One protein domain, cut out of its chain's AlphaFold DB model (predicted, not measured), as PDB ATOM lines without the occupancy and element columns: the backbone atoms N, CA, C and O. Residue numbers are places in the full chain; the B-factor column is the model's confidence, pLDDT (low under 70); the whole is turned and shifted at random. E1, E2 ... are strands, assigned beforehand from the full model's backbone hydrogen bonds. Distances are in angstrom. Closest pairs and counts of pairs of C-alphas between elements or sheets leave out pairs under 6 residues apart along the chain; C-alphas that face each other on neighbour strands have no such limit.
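AT A GLANCE: This is residues 105 to 207 of the 207 residues of an uncharacterized protein of Sediminibacterium goheungense (UniProt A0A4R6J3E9). One long, narrow, twisted sheet of five antiparallel strands, E1 to E5, makes most of the shape, and a small two-stranded hairpin, E6 and E7, is set at a slant over one face, with E7 nearest to E2 and E3; the other face is bare. The strands E1 to E5 run along the longest axis, and the stretch of residues 174 to 188 leads from E5 to the hairpin of E6 and E7. The printed part has 103 residues, with seven named strands, E1 to E7 in order along the chain, and no named helix. The large sheet has the order E1, E2, E3, E4, E5, and the class is all strand. The whole is only just loose, close to compact, with a radius of gyration of the C-alphas of 15.5 A and spans of 56 by 27 by 22 A, a rod.

IN THESE COORDINATES: E1, residues 106 to 115, begins with C-alpha 106 at (47.086, -15.826, -2.672) and is 30.6 A long. E2, residues 120 to 131, is 32.6 A long and bends by 58 degrees at residue 123. E3, residues 135 to 142, is 23.1 A long. E4, residues 147 to 158, is 35.8 A long. E5, residues 161 to 173, is 36.2 A long and ends with C-alpha 173 at (23.738, -6.598, 5.631). E6 is residues 189 to 192, and E7 is residues 199 to 203, ending with C-alpha 203 at (31.355, -12.318, -8.769).

HOW THE PARTS SIT: E1 to E5 form a meander, each strand the antiparallel neighbour of the one before, with E1 and E5 as edge strands. In the hairpin E1 and E2, at 171 degrees, N 110 and O 126 are 2.8 A apart, within hydrogen-bond range. In the hairpin E2 and E3, N 137 and O 129 are 2.7 A apart. In the hairpin E3 and E4, N 138 and O 151 are 2.8 A apart. In the hairpin E4 and E5, at 166 degrees, N 152 and O 168 are 2.8 A apart. The closest C-alphas of E2 and E7 are those of Tyr 125 and Ile 202, 7.5 A apart. E3 and E7 are near each other, with 5 pairs of C-alphas within 10 A. E6 and E7 form an antiparallel hairpin at 161 degrees, with N 191 and O 200 2.8 A apart. E5 and E6 are apart.

THE WHOLE: The C-alphas of Gly 117 and Asp 159 are the two farthest apart, at 56.5 A. The printed part has no cut. The link from E5 to E6, 15 residues, is long; the four links within the meander are tight. The mean pLDDT of the printed part is 95.1, and residues 206 to 207, at the chain's end, are under 70.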
ATOM      1  N   TRP A 105      50.312 -12.902  -4.734       97.06
ATOM      2  CA  TRP A 105      48.979 -12.834  -4.133       97.06
ATOM      3  C   TRP A 105      48.399 -14.235  -4.043       97.06
ATOM      4  O   TRP A 105      48.525 -14.998  -4.996       97.06
ATOM      5  N   LYS A 106      47.781 -14.566  -2.918       97.88
ATOM      6  CA  LYS A 106      47.086 -15.826  -2.672       97.88
ATOM      7  C   LYS A 106      45.595 -15.555  -2.614       97.88
ATOM      8  O   LYS A 106      45.183 -14.496  -2.138       97.88
ATOM      9  N   TRP A 107      44.804 -16.505  -3.077       97.94
ATOM     10  CA  TRP A 107      43.360 -16.453  -2.946       97.94
ATOM     11  C   TRP A 107      42.792 -17.860  -2.811       97.94
ATOM     12  O   TRP A 107      43.326 -18.818  -3.363       97.94
ATOM     13  N   ALA A 108      41.691 -17.966  -2.088       98.25
ATOM     14  CA  ALA A 108      40.857 -19.144  -2.009       98.25
ATOM     15  C   ALA A 108      39.415 -18.689  -1.823       98.25
ATOM     16  O   ALA A 108      39.150 -17.765  -1.057       98.25
ATOM     17  N   HIS A 109      38.472 -19.340  -2.488       96.94
ATOM     18  CA  HIS A 109      37.062 -19.088  -2.236       96.94
ATOM     19  C   HIS A 109      36.257 -20.378  -2.218       96.94
ATOM     20  O   HIS A 109      36.649 -21.423  -2.735       96.94
ATOM     21  N   THR A 110      35.104 -20.311  -1.568       98.69
ATOM     22  CA  THR A 110      34.184 -21.433  -1.435       98.69
ATOM     23  C   THR A 110      32.763 -20.960  -1.665       98.69
ATOM     24  O   THR A 110      32.232 -20.141  -0.909       98.69
ATOM     25  N   ASP A 111      32.122 -21.543  -2.667       98.75
ATOM     26  CA  ASP A 111      30.711 -21.341  -2.945       98.75
ATOM     27  C   ASP A 111      29.868 -22.424  -2.275       98.75
ATOM     28  O   ASP A 111      30.228 -23.602  -2.247       98.75
ATOM     29  N   LYS A 112      28.696 -22.033  -1.771       98.81
ATOM     30  CA  LYS A 112      27.685 -22.952  -1.242       98.81
ATOM     31  C   LYS A 112      26.368 -22.741  -1.957       98.81
ATOM     32  O   LYS A 112      25.777 -21.662  -1.867       98.81
ATOM     33  N   TYR A 113      25.870 -23.793  -2.589       98.81
ATOM     34  CA  TYR A 113      24.630 -23.800  -3.344       98.81
ATOM     35  C   TYR A 113      23.560 -24.651  -2.668       98.81
ATOM     36  O   TYR A 113      23.841 -25.710  -2.108       98.81
ATOM     37  N   ARG A 114      22.306 -24.207  -2.757       98.69
ATOM     38  CA  ARG A 114      21.131 -24.978  -2.340       98.69
ATOM     39  C   ARG A 114      20.070 -24.939  -3.427       98.69
ATOM     40  O   ARG A 114      19.819 -23.876  -3.995       98.69
ATOM     41  N   TYR A 115      19.442 -26.081  -3.682       98.38
ATOM     42  CA  TYR A 115      18.306 -26.161  -4.588       98.38
ATOM     43  C   TYR A 115      17.071 -25.481  -3.980       98.38
ATOM     44  O   TYR A 115      16.722 -25.735  -2.827       98.38
ATOM     45  N   ASP A 116      16.423 -24.593  -4.735       96.06
ATOM     46  CA  ASP A 116      15.226 -23.858  -4.294       96.06
ATOM     47  C   ASP A 116      13.903 -24.449  -4.817       96.06
ATOM     48  O   ASP A 116      12.851 -23.826  -4.684       96.06
ATOM     49  N   GLY A 117      13.950 -25.642  -5.421       96.50
ATOM     50  CA  GLY A 117      12.824 -26.249  -6.136       96.50
ATOM     51  C   GLY A 117      12.823 -25.956  -7.638       96.50
ATOM     52  O   GLY A 117      12.011 -26.517  -8.371       96.50
ATOM     53  N   LYS A 118      13.723 -25.087  -8.119       95.88
ATOM     54  CA  LYS A 118      13.886 -24.793  -9.547       95.88
ATOM     55  C   LYS A 118      15.349 -24.759  -9.975       95.88
ATOM     56  O   LYS A 118      15.696 -25.360 -10.988       95.88
ATOM     57  N   VAL A 119      16.195 -24.050  -9.233       97.50
ATOM     58  CA  VAL A 119      17.617 -23.846  -9.536       97.50
ATOM     59  C   VAL A 119      18.468 -23.931  -8.272       97.50
ATOM     60  O   VAL A 119      17.987 -23.786  -7.150       97.50
ATOM     61  N   PHE A 120      19.770 -24.121  -8.455       98.44
ATOM     62  CA  PHE A 120      20.746 -24.030  -7.375       98.44
ATOM     63  C   PHE A 120      21.116 -22.566  -7.130       98.44
ATOM     64  O   PHE A 120      21.772 -21.939  -7.964       98.44
ATOM     65  N   LYS A 121      20.684 -22.009  -5.996       98.38
ATOM     66  CA  LYS A 121      21.005 -20.643  -5.554       98.38
ATOM     67  C   LYS A 121      22.278 -20.627  -4.728       98.38
ATOM     68  O   LYS A 121      22.435 -21.472  -3.847       98.38
ATOM     69  N   LEU A 122      23.133 -19.632  -4.953       98.50
ATOM     70  CA  LEU A 122      24.253 -19.344  -4.065       98.50
ATOM     71  C   LEU A 122      23.693 -18.829  -2.731       98.50
ATOM     72  O   LEU A 122      23.038 -17.789  -2.672       98.50
ATOM     73  N   ILE A 123      23.918 -19.582  -1.662       98.56
ATOM     74  CA  ILE A 123      23.436 -19.269  -0.310       98.56
ATOM     75  C   ILE A 123      24.552 -18.817   0.628       98.56
ATOM     76  O   ILE A 123      24.262 -18.205   1.660       98.56
ATOM     77  N   GLY A 124      25.800 -19.120   0.279       98.50
ATOM     78  CA  GLY A 124      26.985 -18.743   1.027       98.50
ATOM     79  C   GLY A 124      28.182 -18.590   0.101       98.50
ATOM     80  O   GLY A 124      28.304 -19.338  -0.865       98.50
ATOM     81  N   TYR A 125      29.038 -17.633   0.422       98.56
ATOM     82  CA  TYR A 125      30.298 -17.369  -0.257       98.56
ATOM     83  C   TYR A 125      31.346 -17.055   0.803       98.56
ATOM     84  O   TYR A 125      31.091 -16.232   1.686       98.56
ATOM     85  N   LYS A 126      32.487 -17.735   0.737       98.56
ATOM     86  CA  LYS A 126      33.680 -17.385   1.505       98.56
ATOM     87  C   LYS A 126      34.794 -17.005   0.552       98.56
ATOM     88  O   LYS A 126      34.961 -17.709  -0.437       98.56
ATOM     89  N   ASP A 127      35.541 -15.965   0.882       98.25
ATOM     90  CA  ASP A 127      36.784 -15.590   0.211       98.25
ATOM     91  C   ASP A 127      37.868 -15.386   1.260       98.25
ATOM     92  O   ASP A 127      37.602 -14.854   2.339       98.25
ATOM     93  N   TYR A 128      39.071 -15.825   0.935       98.31
ATOM     94  CA  TYR A 128      40.272 -15.535   1.684       98.31
ATOM     95  C   TYR A 128      41.357 -15.160   0.689       98.31
ATOM     96  O   TYR A 128      41.797 -15.998  -0.099       98.31
ATOM     97  N   SER A 129      41.787 -13.908   0.703       98.12
ATOM     98  CA  SER A 129      42.757 -13.405  -0.260       98.12
ATOM     99  C   SER A 129      43.723 -12.427   0.376       98.12
ATOM    100  O   SER A 129      43.423 -11.755   1.359       98.12
ATOM    101  N   GLY A 130      44.938 -12.364  -0.149       97.69
ATOM    102  CA  GLY A 130      45.955 -11.525   0.455       97.69
ATOM    103  C   GLY A 130      47.338 -11.756  -0.094       97.69
ATOM    104  O   GLY A 130      47.567 -12.566  -0.995       97.69
ATOM    105  N   LYS A 131      48.282 -11.019   0.467       97.19
ATOM    106  CA  LYS A 131      49.691 -11.149   0.147       97.19
ATOM    107  C   LYS A 131      50.515 -11.039   1.427       97.19
ATOM    108  O   LYS A 131      50.320 -10.072   2.167       97.19
ATOM    109  N   PRO A 132      51.461 -11.977   1.637       95.06
ATOM    110  CA  PRO A 132      52.428 -11.894   2.715       95.06
ATOM    111  C   PRO A 132      53.090 -10.516   2.805       95.06
ATOM    112  O   PRO A 132      53.496  -9.961   1.780       95.06
ATOM    113  N   CYS A 133      53.251 -10.005   4.022       94.62
ATOM    114  CA  CYS A 133      53.833  -8.695   4.322       94.62
ATOM    115  C   CYS A 133      53.029  -7.493   3.783       94.62
ATOM    116  O   CYS A 133      53.576  -6.394   3.691       94.62
ATOM    117  N   GLU A 134      51.763  -7.686   3.400       96.31
ATOM    118  CA  GLU A 134      50.859  -6.601   3.010       96.31
ATOM    119  C   GLU A 134      49.544  -6.681   3.788       96.31
ATOM    120  O   GLU A 134      49.369  -6.006   4.803       96.31
ATOM    121  N   TYR A 135      48.593  -7.486   3.317       97.44
ATOM    122  CA  TYR A 135      47.341  -7.713   4.024       97.44
ATOM    123  C   TYR A 135      46.684  -9.029   3.623       97.44
ATOM    124  O   TYR A 135      46.883  -9.527   2.515       97.44
ATOM    125  N   TRP A 136      45.816  -9.502   4.508       98.12
ATOM    126  CA  TRP A 136      44.865 -10.581   4.289       98.12
ATOM    127  C   TRP A 136      43.442 -10.069   4.480       98.12
ATOM    128  O   TRP A 136      43.173  -9.239   5.348       98.12
ATOM    129  N   GLU A 137      42.533 -10.539   3.641       98.38
ATOM    130  CA  GLU A 137      41.111 -10.242   3.659       98.38
ATOM    131  C   GLU A 137      40.338 -11.562   3.739       98.38
ATOM    132  O   GLU A 137      40.551 -12.463   2.934       98.38
ATOM    133  N   ASP A 138      39.462 -11.673   4.734       98.56
ATOM    134  CA  ASP A 138      38.520 -12.776   4.922       98.56
ATOM    135  C   ASP A 138      37.100 -12.219   4.788       98.56
ATOM    136  O   ASP A 138      36.714 -11.258   5.471       98.56
ATOM    137  N   ILE A 139      36.331 -12.813   3.885       98.62
ATOM    138  CA  ILE A 139      34.935 -12.488   3.633       98.62
ATOM    139  C   ILE A 139      34.096 -13.731   3.914       98.62
ATOM    140  O   ILE A 139      34.264 -14.767   3.278       98.62
ATOM    141  N   ASP A 140      33.098 -13.599   4.788       98.75
ATOM    142  CA  ASP A 140      32.035 -14.592   4.967       98.75
ATOM    143  C   ASP A 140      30.688 -13.939   4.665       98.75
ATOM    144  O   ASP A 140      30.174 -13.105   5.425       98.75
ATOM    145  N   PHE A 141      30.110 -14.307   3.524       98.75
ATOM    146  CA  PHE A 141      28.828 -13.798   3.079       98.75
ATOM    147  C   PHE A 141      27.758 -14.887   3.124       98.75
ATOM    148  O   PHE A 141      27.733 -15.819   2.323       98.75
ATOM    149  N   ASN A 142      26.791 -14.723   4.024       98.62
ATOM    150  CA  ASN A 142      25.572 -15.515   4.049       98.62
ATOM    151  C   ASN A 142      24.498 -14.830   3.191       98.62
ATOM    152  O   ASN A 142      23.740 -13.988   3.680       98.62
ATOM    153  N   LEU A 143      24.397 -15.220   1.917       97.69
ATOM    154  CA  LEU A 143      23.445 -14.632   0.967       97.69
ATOM    155  C   LEU A 143      21.979 -14.879   1.359       97.69
ATOM    156  O   LEU A 143      21.116 -14.066   1.039       97.69
ATOM    157  N   SER A 144      21.689 -15.954   2.103       94.94
ATOM    158  CA  SER A 144      20.317 -16.260   2.554       94.94
ATOM    159  C   SER A 144      19.781 -15.230   3.553       94.94
ATOM    160  O   SER A 144      18.611 -14.858   3.517       94.94
ATOM    161  N   THR A 145      20.637 -14.763   4.460       97.44
ATOM    162  CA  THR A 145      20.289 -13.749   5.473       97.44
ATOM    163  C   THR A 145      20.672 -12.335   5.033       97.44
ATOM    164  O   THR A 145      20.125 -11.351   5.536       97.44
ATOM    165  N   GLY A 146      21.600 -12.235   4.081       98.25
ATOM    166  CA  GLY A 146      22.267 -11.014   3.666       98.25
ATOM    167  C   GLY A 146      23.409 -10.589   4.591       98.25
ATOM    168  O   GLY A 146      23.967  -9.524   4.363       98.25
ATOM    169  N   LYS A 147      23.750 -11.354   5.637       98.69
ATOM    170  CA  LYS A 147      24.828 -10.997   6.569       98.69
ATOM    171  C   LYS A 147      26.189 -11.173   5.895       98.69
ATOM    172  O   LYS A 147      26.509 -12.285   5.486       98.69
ATOM    173  N   LEU A 148      26.979 -10.107   5.847       98.69
ATOM    174  CA  LEU A 148      28.333 -10.081   5.308       98.69
ATOM    175  C   LEU A 148      29.297  -9.676   6.427       98.69
ATOM    176  O   LEU A 148      29.087  -8.656   7.091       98.69
ATOM    177  N   VAL A 149      30.304 -10.510   6.667       98.75
ATOM    178  CA  VAL A 149      31.401 -10.273   7.608       98.75
ATOM    179  C   VAL A 149      32.673 -10.074   6.795       98.75
ATOM    180  O   VAL A 149      32.956 -10.885   5.920       98.75
ATOM    181  N   VAL A 150      33.401  -8.996   7.073       98.69
ATOM    182  CA  VAL A 150      34.687  -8.676   6.449       98.69
ATOM    183  C   VAL A 150      35.706  -8.464   7.549       98.69
ATOM    184  O   VAL A 150      35.492  -7.636   8.441       98.69
ATOM    185  N   THR A 151      36.817  -9.173   7.445       98.56
ATOM    186  CA  THR A 151      38.001  -8.989   8.275       98.56
ATOM    187  C   THR A 151      39.160  -8.659   7.357       98.56
ATOM    188  O   THR A 151      39.413  -9.388   6.406       98.56
ATOM    189  N   LYS A 152      39.869  -7.566   7.630       98.50
ATOM    190  CA  LYS A 152      41.087  -7.200   6.910       98.50
ATOM    191  C   LYS A 152      42.226  -6.975   7.888       98.50
ATOM    192  O   LYS A 152      42.147  -6.088   8.741       98.50
ATOM    193  N   GLU A 153      43.268  -7.779   7.765       98.31
ATOM    194  CA  GLU A 153      44.457  -7.764   8.610       98.31
ATOM    195  C   GLU A 153      45.633  -7.254   7.795       98.31
ATOM    196  O   GLU A 153      45.939  -7.792   6.741       98.31
ATOM    197  N   TYR A 154      46.268  -6.184   8.261       97.88
ATOM    198  CA  TYR A 154      47.432  -5.596   7.619       97.88
ATOM    199  C   TYR A 154      48.683  -6.016   8.368       97.88
ATOM    200  O   TYR A 154      48.771  -5.850   9.593       97.88
ATOM    201  N   GLU A 155      49.657  -6.494   7.615       95.69
ATOM    202  CA  GLU A 155      50.895  -7.046   8.127       95.69
ATOM    203  C   GLU A 155      52.112  -6.380   7.493       95.69
ATOM    204  O   GLU A 155      52.051  -5.791   6.416       95.69
ATOM    205  N   THR A 156      53.224  -6.437   8.211       94.62
ATOM    206  CA  THR A 156      54.541  -6.013   7.747       94.62
ATOM    207  C   THR A 156      55.554  -7.093   8.097       94.62
ATOM    208  O   THR A 156      55.319  -7.897   9.002       94.62
ATOM    209  N   CYS A 157      56.674  -7.095   7.386       90.69
ATOM    210  CA  CYS A 157      57.808  -7.968   7.646       90.69
ATOM    211  C   CYS A 157      58.985  -7.091   8.076       90.69
ATOM    212  O   CYS A 157      59.785  -6.656   7.248       90.69
ATOM    213  N   GLU A 158      59.023  -6.766   9.366       82.81
ATOM    214  CA  GLU A 158      60.132  -6.052  10.009       82.81
ATOM    215  C   GLU A 158      61.010  -7.085  10.723       82.81
ATOM    216  O   GLU A 158      60.486  -7.960  11.405       82.81
ATOM    217  N   ASP A 159      62.332  -6.992  10.555       79.38
ATOM    218  CA  ASP A 159      63.321  -7.829  11.256       79.38
ATOM    219  C   ASP A 159      63.066  -9.353  11.175       79.38
ATOM    220  O   ASP A 159      63.254 -10.072  12.148       79.38
ATOM    221  N   GLU A 160      62.660  -9.845   9.997       71.12
ATOM    222  CA  GLU A 160      62.348 -11.262   9.704       71.12
ATOM    223  C   GLU A 160      61.058 -11.814  10.350       71.12
ATOM    224  O   GLU A 160      60.649 -12.929  10.017       71.12
ATOM    225  N   ASP A 161      60.345 -11.019  11.155       82.06
ATOM    226  CA  ASP A 161      59.075 -11.402  11.775       82.06
ATOM    227  C   ASP A 161      57.862 -10.803  11.040       82.06
ATOM    228  O   ASP A 161      57.805  -9.616  10.705       82.06
ATOM    229  N   GLN A 162      56.831 -11.629  10.833       87.25
ATOM    230  CA  GLN A 162      55.525 -11.161  10.365       87.25
ATOM    231  C   GLN A 162      54.745 -10.545  11.526       87.25
ATOM    232  O   GLN A 162      54.457 -11.207  12.525       87.25
ATOM    233  N   LYS A 163      54.357  -9.275  11.379       93.31
ATOM    234  CA  LYS A 163      53.626  -8.537  12.410       93.31
ATOM    235  C   LYS A 163      52.366  -7.892  11.858       93.31
ATOM    236  O   LYS A 163      52.428  -6.993  11.021       93.31
ATOM    237  N   ILE A 164      51.225  -8.275  12.424       95.06
ATOM    238  CA  ILE A 164      49.949  -7.593  12.200       95.06
ATOM    239  C   ILE A 164      49.965  -6.274  12.977       95.06
ATOM    240  O   ILE A 164      50.088  -6.260  14.204       95.06
ATOM    241  N   TYR A 165      49.835  -5.150  12.273       95.38
ATOM    242  CA  TYR A 165      49.846  -3.813  12.885       95.38
ATOM    243  C   TYR A 165      48.478  -3.126  12.859       95.38
ATOM    244  O   TYR A 165      48.270  -2.128  13.554       95.38
ATOM    245  N   LYS A 166      47.530  -3.633  12.065       97.50
ATOM    246  CA  LYS A 166      46.181  -3.073  11.963       97.50
ATOM    247  C   LYS A 166      45.185  -4.150  11.559       97.50
ATOM    248  O   LYS A 166      45.431  -4.905  10.630       97.50
ATOM    249  N   GLN A 167      44.020  -4.137  12.197       97.94
ATOM    250  CA  GLN A 167      42.896  -4.994  11.839       97.94
ATOM    251  C   GLN A 167      41.622  -4.163  11.675       97.94
ATOM    252  O   GLN A 167      41.351  -3.238  12.448       97.94
ATOM    253  N   GLN A 168      40.841  -4.478  10.648       98.44
ATOM    254  CA  GLN A 168      39.558  -3.853  10.351       98.44
ATOM    255  C   GLN A 168      38.489  -4.934  10.252       98.44
ATOM    256  O   GLN A 168      38.539  -5.779   9.369       98.44
ATOM    257  N   ASN A 169      37.520  -4.882  11.164       98.44
ATOM    258  CA  ASN A 169      36.408  -5.825  11.215       98.44
ATOM    259  C   ASN A 169      35.099  -5.079  10.962       98.44
ATOM    260  O   ASN A 169      34.799  -4.083  11.635       98.44
ATOM    261  N   GLU A 170      34.307  -5.558  10.010       98.56
ATOM    262  CA  GLU A 170      33.019  -4.978   9.661       98.56
ATOM    263  C   GLU A 170      31.962  -6.061   9.447       98.56
ATOM    264  O   GLU A 170      32.179  -7.045   8.746       98.56
ATOM    265  N   VAL A 171      30.785  -5.858  10.042       98.69
ATOM    266  CA  VAL A 171      29.611  -6.700   9.810       98.69
ATOM    267  C   VAL A 171      28.477  -5.811   9.340       98.69
ATOM    268  O   VAL A 171      28.113  -4.849  10.017       98.69
ATOM    269  N   PHE A 172      27.896  -6.143   8.195       98.62
ATOM    270  CA  PHE A 172      26.762  -5.416   7.638       98.62
ATOM    271  C   PHE A 172      25.845  -6.353   6.854       98.62
ATOM    272  O   PHE A 172      26.099  -7.552   6.737       98.62
ATOM    273  N   PHE A 173      24.731  -5.815   6.356       98.25
ATOM    274  CA  PHE A 173      23.738  -6.598   5.631       98.25
ATOM    275  C   PHE A 173      23.569  -6.095   4.199       98.25
ATOM    276  O   PHE A 173      23.271  -4.923   3.970       98.25
ATOM    277  N   LYS A 174      23.694  -7.004   3.232       97.56
ATOM    278  CA  LYS A 174      23.406  -6.784   1.815       97.56
ATOM    279  C   LYS A 174      22.453  -7.868   1.317       97.56
ATOM    280  O   LYS A 174      22.798  -9.042   1.266       97.56
ATOM    281  N   LYS A 175      21.239  -7.464   0.939       95.94
ATOM    282  CA  LYS A 175      20.203  -8.340   0.366       95.94
ATOM    283  C   LYS A 175      20.006  -8.063  -1.124       95.94
ATOM    284  O   LYS A 175      20.489  -7.058  -1.643       95.94
ATOM    285  N   GLY A 176      19.258  -8.946  -1.788       93.88
ATOM    286  CA  GLY A 176      18.852  -8.785  -3.188       93.88
ATOM    287  C   GLY A 176      19.894  -9.240  -4.209       93.88
ATOM    288  O   GLY A 176      19.719  -8.991  -5.396       93.88
ATOM    289  N   ILE A 177      20.961  -9.908  -3.766       94.75
ATOM    290  CA  ILE A 177      21.930 -10.548  -4.659       94.75
ATOM    291  C   ILE A 177      21.384 -11.925  -5.021       94.75
ATOM    292  O   ILE A 177      21.110 -12.740  -4.143       94.75
ATOM    293  N   ASN A 178      21.192 -12.158  -6.316       94.06
ATOM    294  CA  ASN A 178      20.621 -13.387  -6.842       94.06
ATOM    295  C   ASN A 178      21.606 -14.027  -7.819       94.06
ATOM    296  O   ASN A 178      21.608 -13.704  -9.006       94.06
ATOM    297  N   ILE A 179      22.426 -14.927  -7.286       97.12
ATOM    298  CA  ILE A 179      23.401 -15.710  -8.037       97.12
ATOM    299  C   ILE A 179      22.962 -17.174  -7.987       97.12
ATOM    300  O   ILE A 179      22.467 -17.677  -6.975       97.12
ATOM    301  N   THR A 180      23.104 -17.845  -9.114       97.75
ATOM    302  CA  THR A 180      22.783 -19.247  -9.341       97.75
ATOM    303  C   THR A 180      24.015 -19.957  -9.860       97.75
ATOM    304  O   THR A 180      24.948 -19.320 -10.348       97.75
ATOM    305  N   LEU A 181      23.988 -21.281  -9.810       97.50
ATOM    306  CA  LEU A 181      25.040 -22.112 -10.375       97.50
ATOM    307  C   LEU A 181      25.338 -21.754 -11.845       97.50
ATOM    308  O   LEU A 181      26.495 -21.708 -12.241       97.50
ATOM    309  N   GLN A 182      24.308 -21.468 -12.648       96.19
ATOM    310  CA  GLN A 182      24.419 -21.208 -14.088       96.19
ATOM    311  C   GLN A 182      24.920 -19.804 -14.431       96.19
ATOM    312  O   GLN A 182      25.432 -19.606 -15.527       96.19
ATOM    313  N   ASN A 183      24.766 -18.831 -13.529       95.31
ATOM    314  CA  ASN A 183      25.144 -17.437 -13.775       95.31
ATOM    315  C   ASN A 183      26.183 -16.901 -12.783       95.31
ATOM    316  O   ASN A 183      26.268 -15.689 -12.579       95.31
ATOM    317  N   ARG A 184      26.963 -17.803 -12.173       95.62
ATOM    318  CA  ARG A 184      27.917 -17.503 -11.100       95.62
ATOM    319  C   ARG A 184      28.809 -16.293 -11.388       95.62
ATOM    320  O   ARG A 184      28.968 -15.452 -10.506       95.62
ATOM    321  N   ASN A 185      29.317 -16.198 -12.615       91.62
ATOM    322  CA  ASN A 185      30.210 -15.137 -13.084       91.62
ATOM    323  C   ASN A 185      29.677 -14.423 -14.346       91.62
ATOM    324  O   ASN A 185      30.428 -13.792 -15.083       91.62
ATOM    325  N   GLU A 186      28.358 -14.479 -14.597       90.56
ATOM    326  CA  GLU A 186      27.737 -13.817 -15.764       90.56
ATOM    327  C   GLU A 186      27.825 -12.282 -15.669       90.56
ATOM    328  O   GLU A 186      27.921 -11.580 -16.676       90.56
ATOM    329  N   LYS A 187      27.759 -11.741 -14.445       91.31
ATOM    330  CA  LYS A 187      27.809 -10.303 -14.168       91.31
ATOM    331  C   LYS A 187      28.681 -10.035 -12.958       91.31
ATOM    332  O   LYS A 187      28.595 -10.753 -11.964       91.31
ATOM    333  N   GLU A 188      29.444  -8.949 -13.022       93.88
ATOM    334  CA  GLU A 188      30.186  -8.466 -11.864       93.88
ATOM    335  C   GLU A 188      29.219  -8.077 -10.735       93.88
ATOM    336  O   GLU A 188      28.226  -7.372 -10.943       93.88
ATOM    337  N   VAL A 189      29.530  -8.529  -9.521       95.50
ATOM    338  CA  VAL A 189      28.823  -8.147  -8.298       95.50
ATOM    339  C   VAL A 189      29.836  -7.580  -7.315       95.50
ATOM    340  O   VAL A 189      30.450  -8.316  -6.542       95.50
ATOM    341  N   LYS A 190      29.963  -6.251  -7.325       96.31
ATOM    342  CA  LYS A 190      30.786  -5.493  -6.382       96.31
ATOM    343  C   LYS A 190      29.955  -4.901  -5.246       96.31
ATOM    344  O   LYS A 190      28.910  -4.280  -5.463       96.31
ATOM    345  N   ILE A 191      30.438  -5.051  -4.019       97.38
ATOM    346  CA  ILE A 191      29.876  -4.455  -2.806       97.38
ATOM    347  C   ILE A 191      30.940  -3.551  -2.190       97.38
ATOM    348  O   ILE A 191      32.104  -3.917  -2.138       97.38
ATOM    349  N   ILE A 192      30.543  -2.375  -1.703       97.94
ATOM    350  CA  ILE A 192      31.444  -1.495  -0.953       97.94
ATOM    351  C   ILE A 192      31.032  -1.520   0.514       97.94
ATOM    352  O   ILE A 192      29.869  -1.240   0.826       97.94
ATOM    353  N   SER A 193      31.972  -1.842   1.402       97.75
ATOM    354  CA  SER A 193      31.705  -1.894   2.837       97.75
ATOM    355  C   SER A 193      31.349  -0.490   3.378       97.75
ATOM    356  O   SER A 193      31.988   0.500   3.001       97.75
ATOM    357  N   PRO A 194      30.299  -0.338   4.206       98.12
ATOM    358  CA  PRO A 194      29.852   0.972   4.685       98.12
ATOM    359  C   PRO A 194      30.911   1.801   5.426       98.12
ATOM    360  O   PRO A 194      31.041   2.997   5.160       98.12
ATOM    361  N   LYS A 195      31.647   1.187   6.355       98.00
ATOM    362  CA  LYS A 195      32.552   1.861   7.293       98.00
ATOM    363  C   LYS A 195      33.938   2.063   6.701       98.00
ATOM    364  O   LYS A 195      34.440   3.183   6.709       98.00
ATOM    365  N   TYR A 196      34.562   0.988   6.225       97.88
ATOM    366  CA  TYR A 196      35.950   1.028   5.751       97.88
ATOM    367  C   TYR A 196      36.086   1.174   4.237       97.88
ATOM    368  O   TYR A 196      37.197   1.386   3.756       97.88
ATOM    369  N   ARG A 197      34.966   1.142   3.502       97.69
ATOM    370  CA  ARG A 197      34.924   1.333   2.047       97.69
ATOM    371  C   ARG A 197      35.723   0.276   1.279       97.69
ATOM    372  O   ARG A 197      36.194   0.562   0.184       97.69
ATOM    373  N   HIS A 198      35.851  -0.932   1.830       96.56
ATOM    374  CA  HIS A 198      36.475  -2.054   1.129       96.56
ATOM    375  C   HIS A 198      35.629  -2.459  -0.076       96.56
ATOM    376  O   HIS A 198      34.406  -2.553   0.042       96.56
ATOM    377  N   GLU A 199      36.271  -2.675  -1.222       96.56
ATOM    378  CA  GLU A 199      35.631  -3.255  -2.398       96.56
ATOM    379  C   GLU A 199      35.649  -4.776  -2.282       96.56
ATOM    380  O   GLU A 199      36.708  -5.374  -2.162       96.56
ATOM    381  N   ILE A 200      34.469  -5.385  -2.313       96.50
ATOM    382  CA  ILE A 200      34.258  -6.818  -2.132       96.50
ATOM    383  C   ILE A 200      33.646  -7.348  -3.421       96.50
ATOM    384  O   ILE A 200      32.539  -6.942  -3.800       96.50
ATOM    385  N   TYR A 201      34.353  -8.252  -4.086       94.50
ATOM    386  CA  TYR A 201      33.932  -8.849  -5.348       94.50
ATOM    387  C   TYR A 201      33.316 -10.217  -5.065       94.50
ATOM    388  O   TYR A 201      34.012 -11.160  -4.724       94.50
ATOM    389  N   ILE A 202      31.991 -10.328  -5.180       94.69
ATOM    390  CA  ILE A 202      31.296 -11.615  -5.004       94.69
ATOM    391  C   ILE A 202      31.338 -12.424  -6.299       94.69
ATOM    392  O   ILE A 202      31.449 -13.645  -6.273       94.69
ATOM    393  N   ALA A 203      31.241 -11.743  -7.438       91.19
ATOM    394  CA  ALA A 203      31.355 -12.318  -8.769       91.19
ATOM    395  C   ALA A 203      32.152 -11.361  -9.648       91.19
ATOM    396  O   ALA A 203      31.960 -10.144  -9.565       91.19
ATOM    397  N   ILE A 204      33.012 -11.922 -10.486       84.50
ATOM    398  CA  ILE A 204      33.827 -11.191 -11.453       84.50
ATOM    399  C   ILE A 204      33.326 -11.614 -12.828       84.50
ATOM    400  O   ILE A 204      33.041 -12.791 -13.040       84.50
ATOM    401  N   LYS A 205      33.162 -10.662 -13.747       74.31
ATOM    402  CA  LYS A 205      32.821 -11.007 -15.124       74.31
ATOM    403  C   LYS A 205      34.047 -11.665 -15.757       74.31
ATOM    404  O   LYS A 205      35.099 -11.038 -15.821       74.31
ATOM    405  N   LEU A 206      33.905 -12.916 -16.179       63.38
ATOM    406  CA  LEU A 206      34.894 -13.559 -17.039       63.38
ATOM    407  C   LEU A 206      34.688 -12.970 -18.443       63.38
ATOM    408  O   LEU A 206      33.569 -13.024 -18.965       63.38
ATOM    409  N   ASP A 207      35.706 -12.288 -18.967       51.78
ATOM    410  CA  ASP A 207      35.676 -11.654 -20.293       51.78
ATOM    411  C   ASP A 207      35.901 -12.656 -21.430       51.78
ATOM    412  O   ASP A 207      36.661 -13.629 -21.231       51.78
TER     413      ASP A 207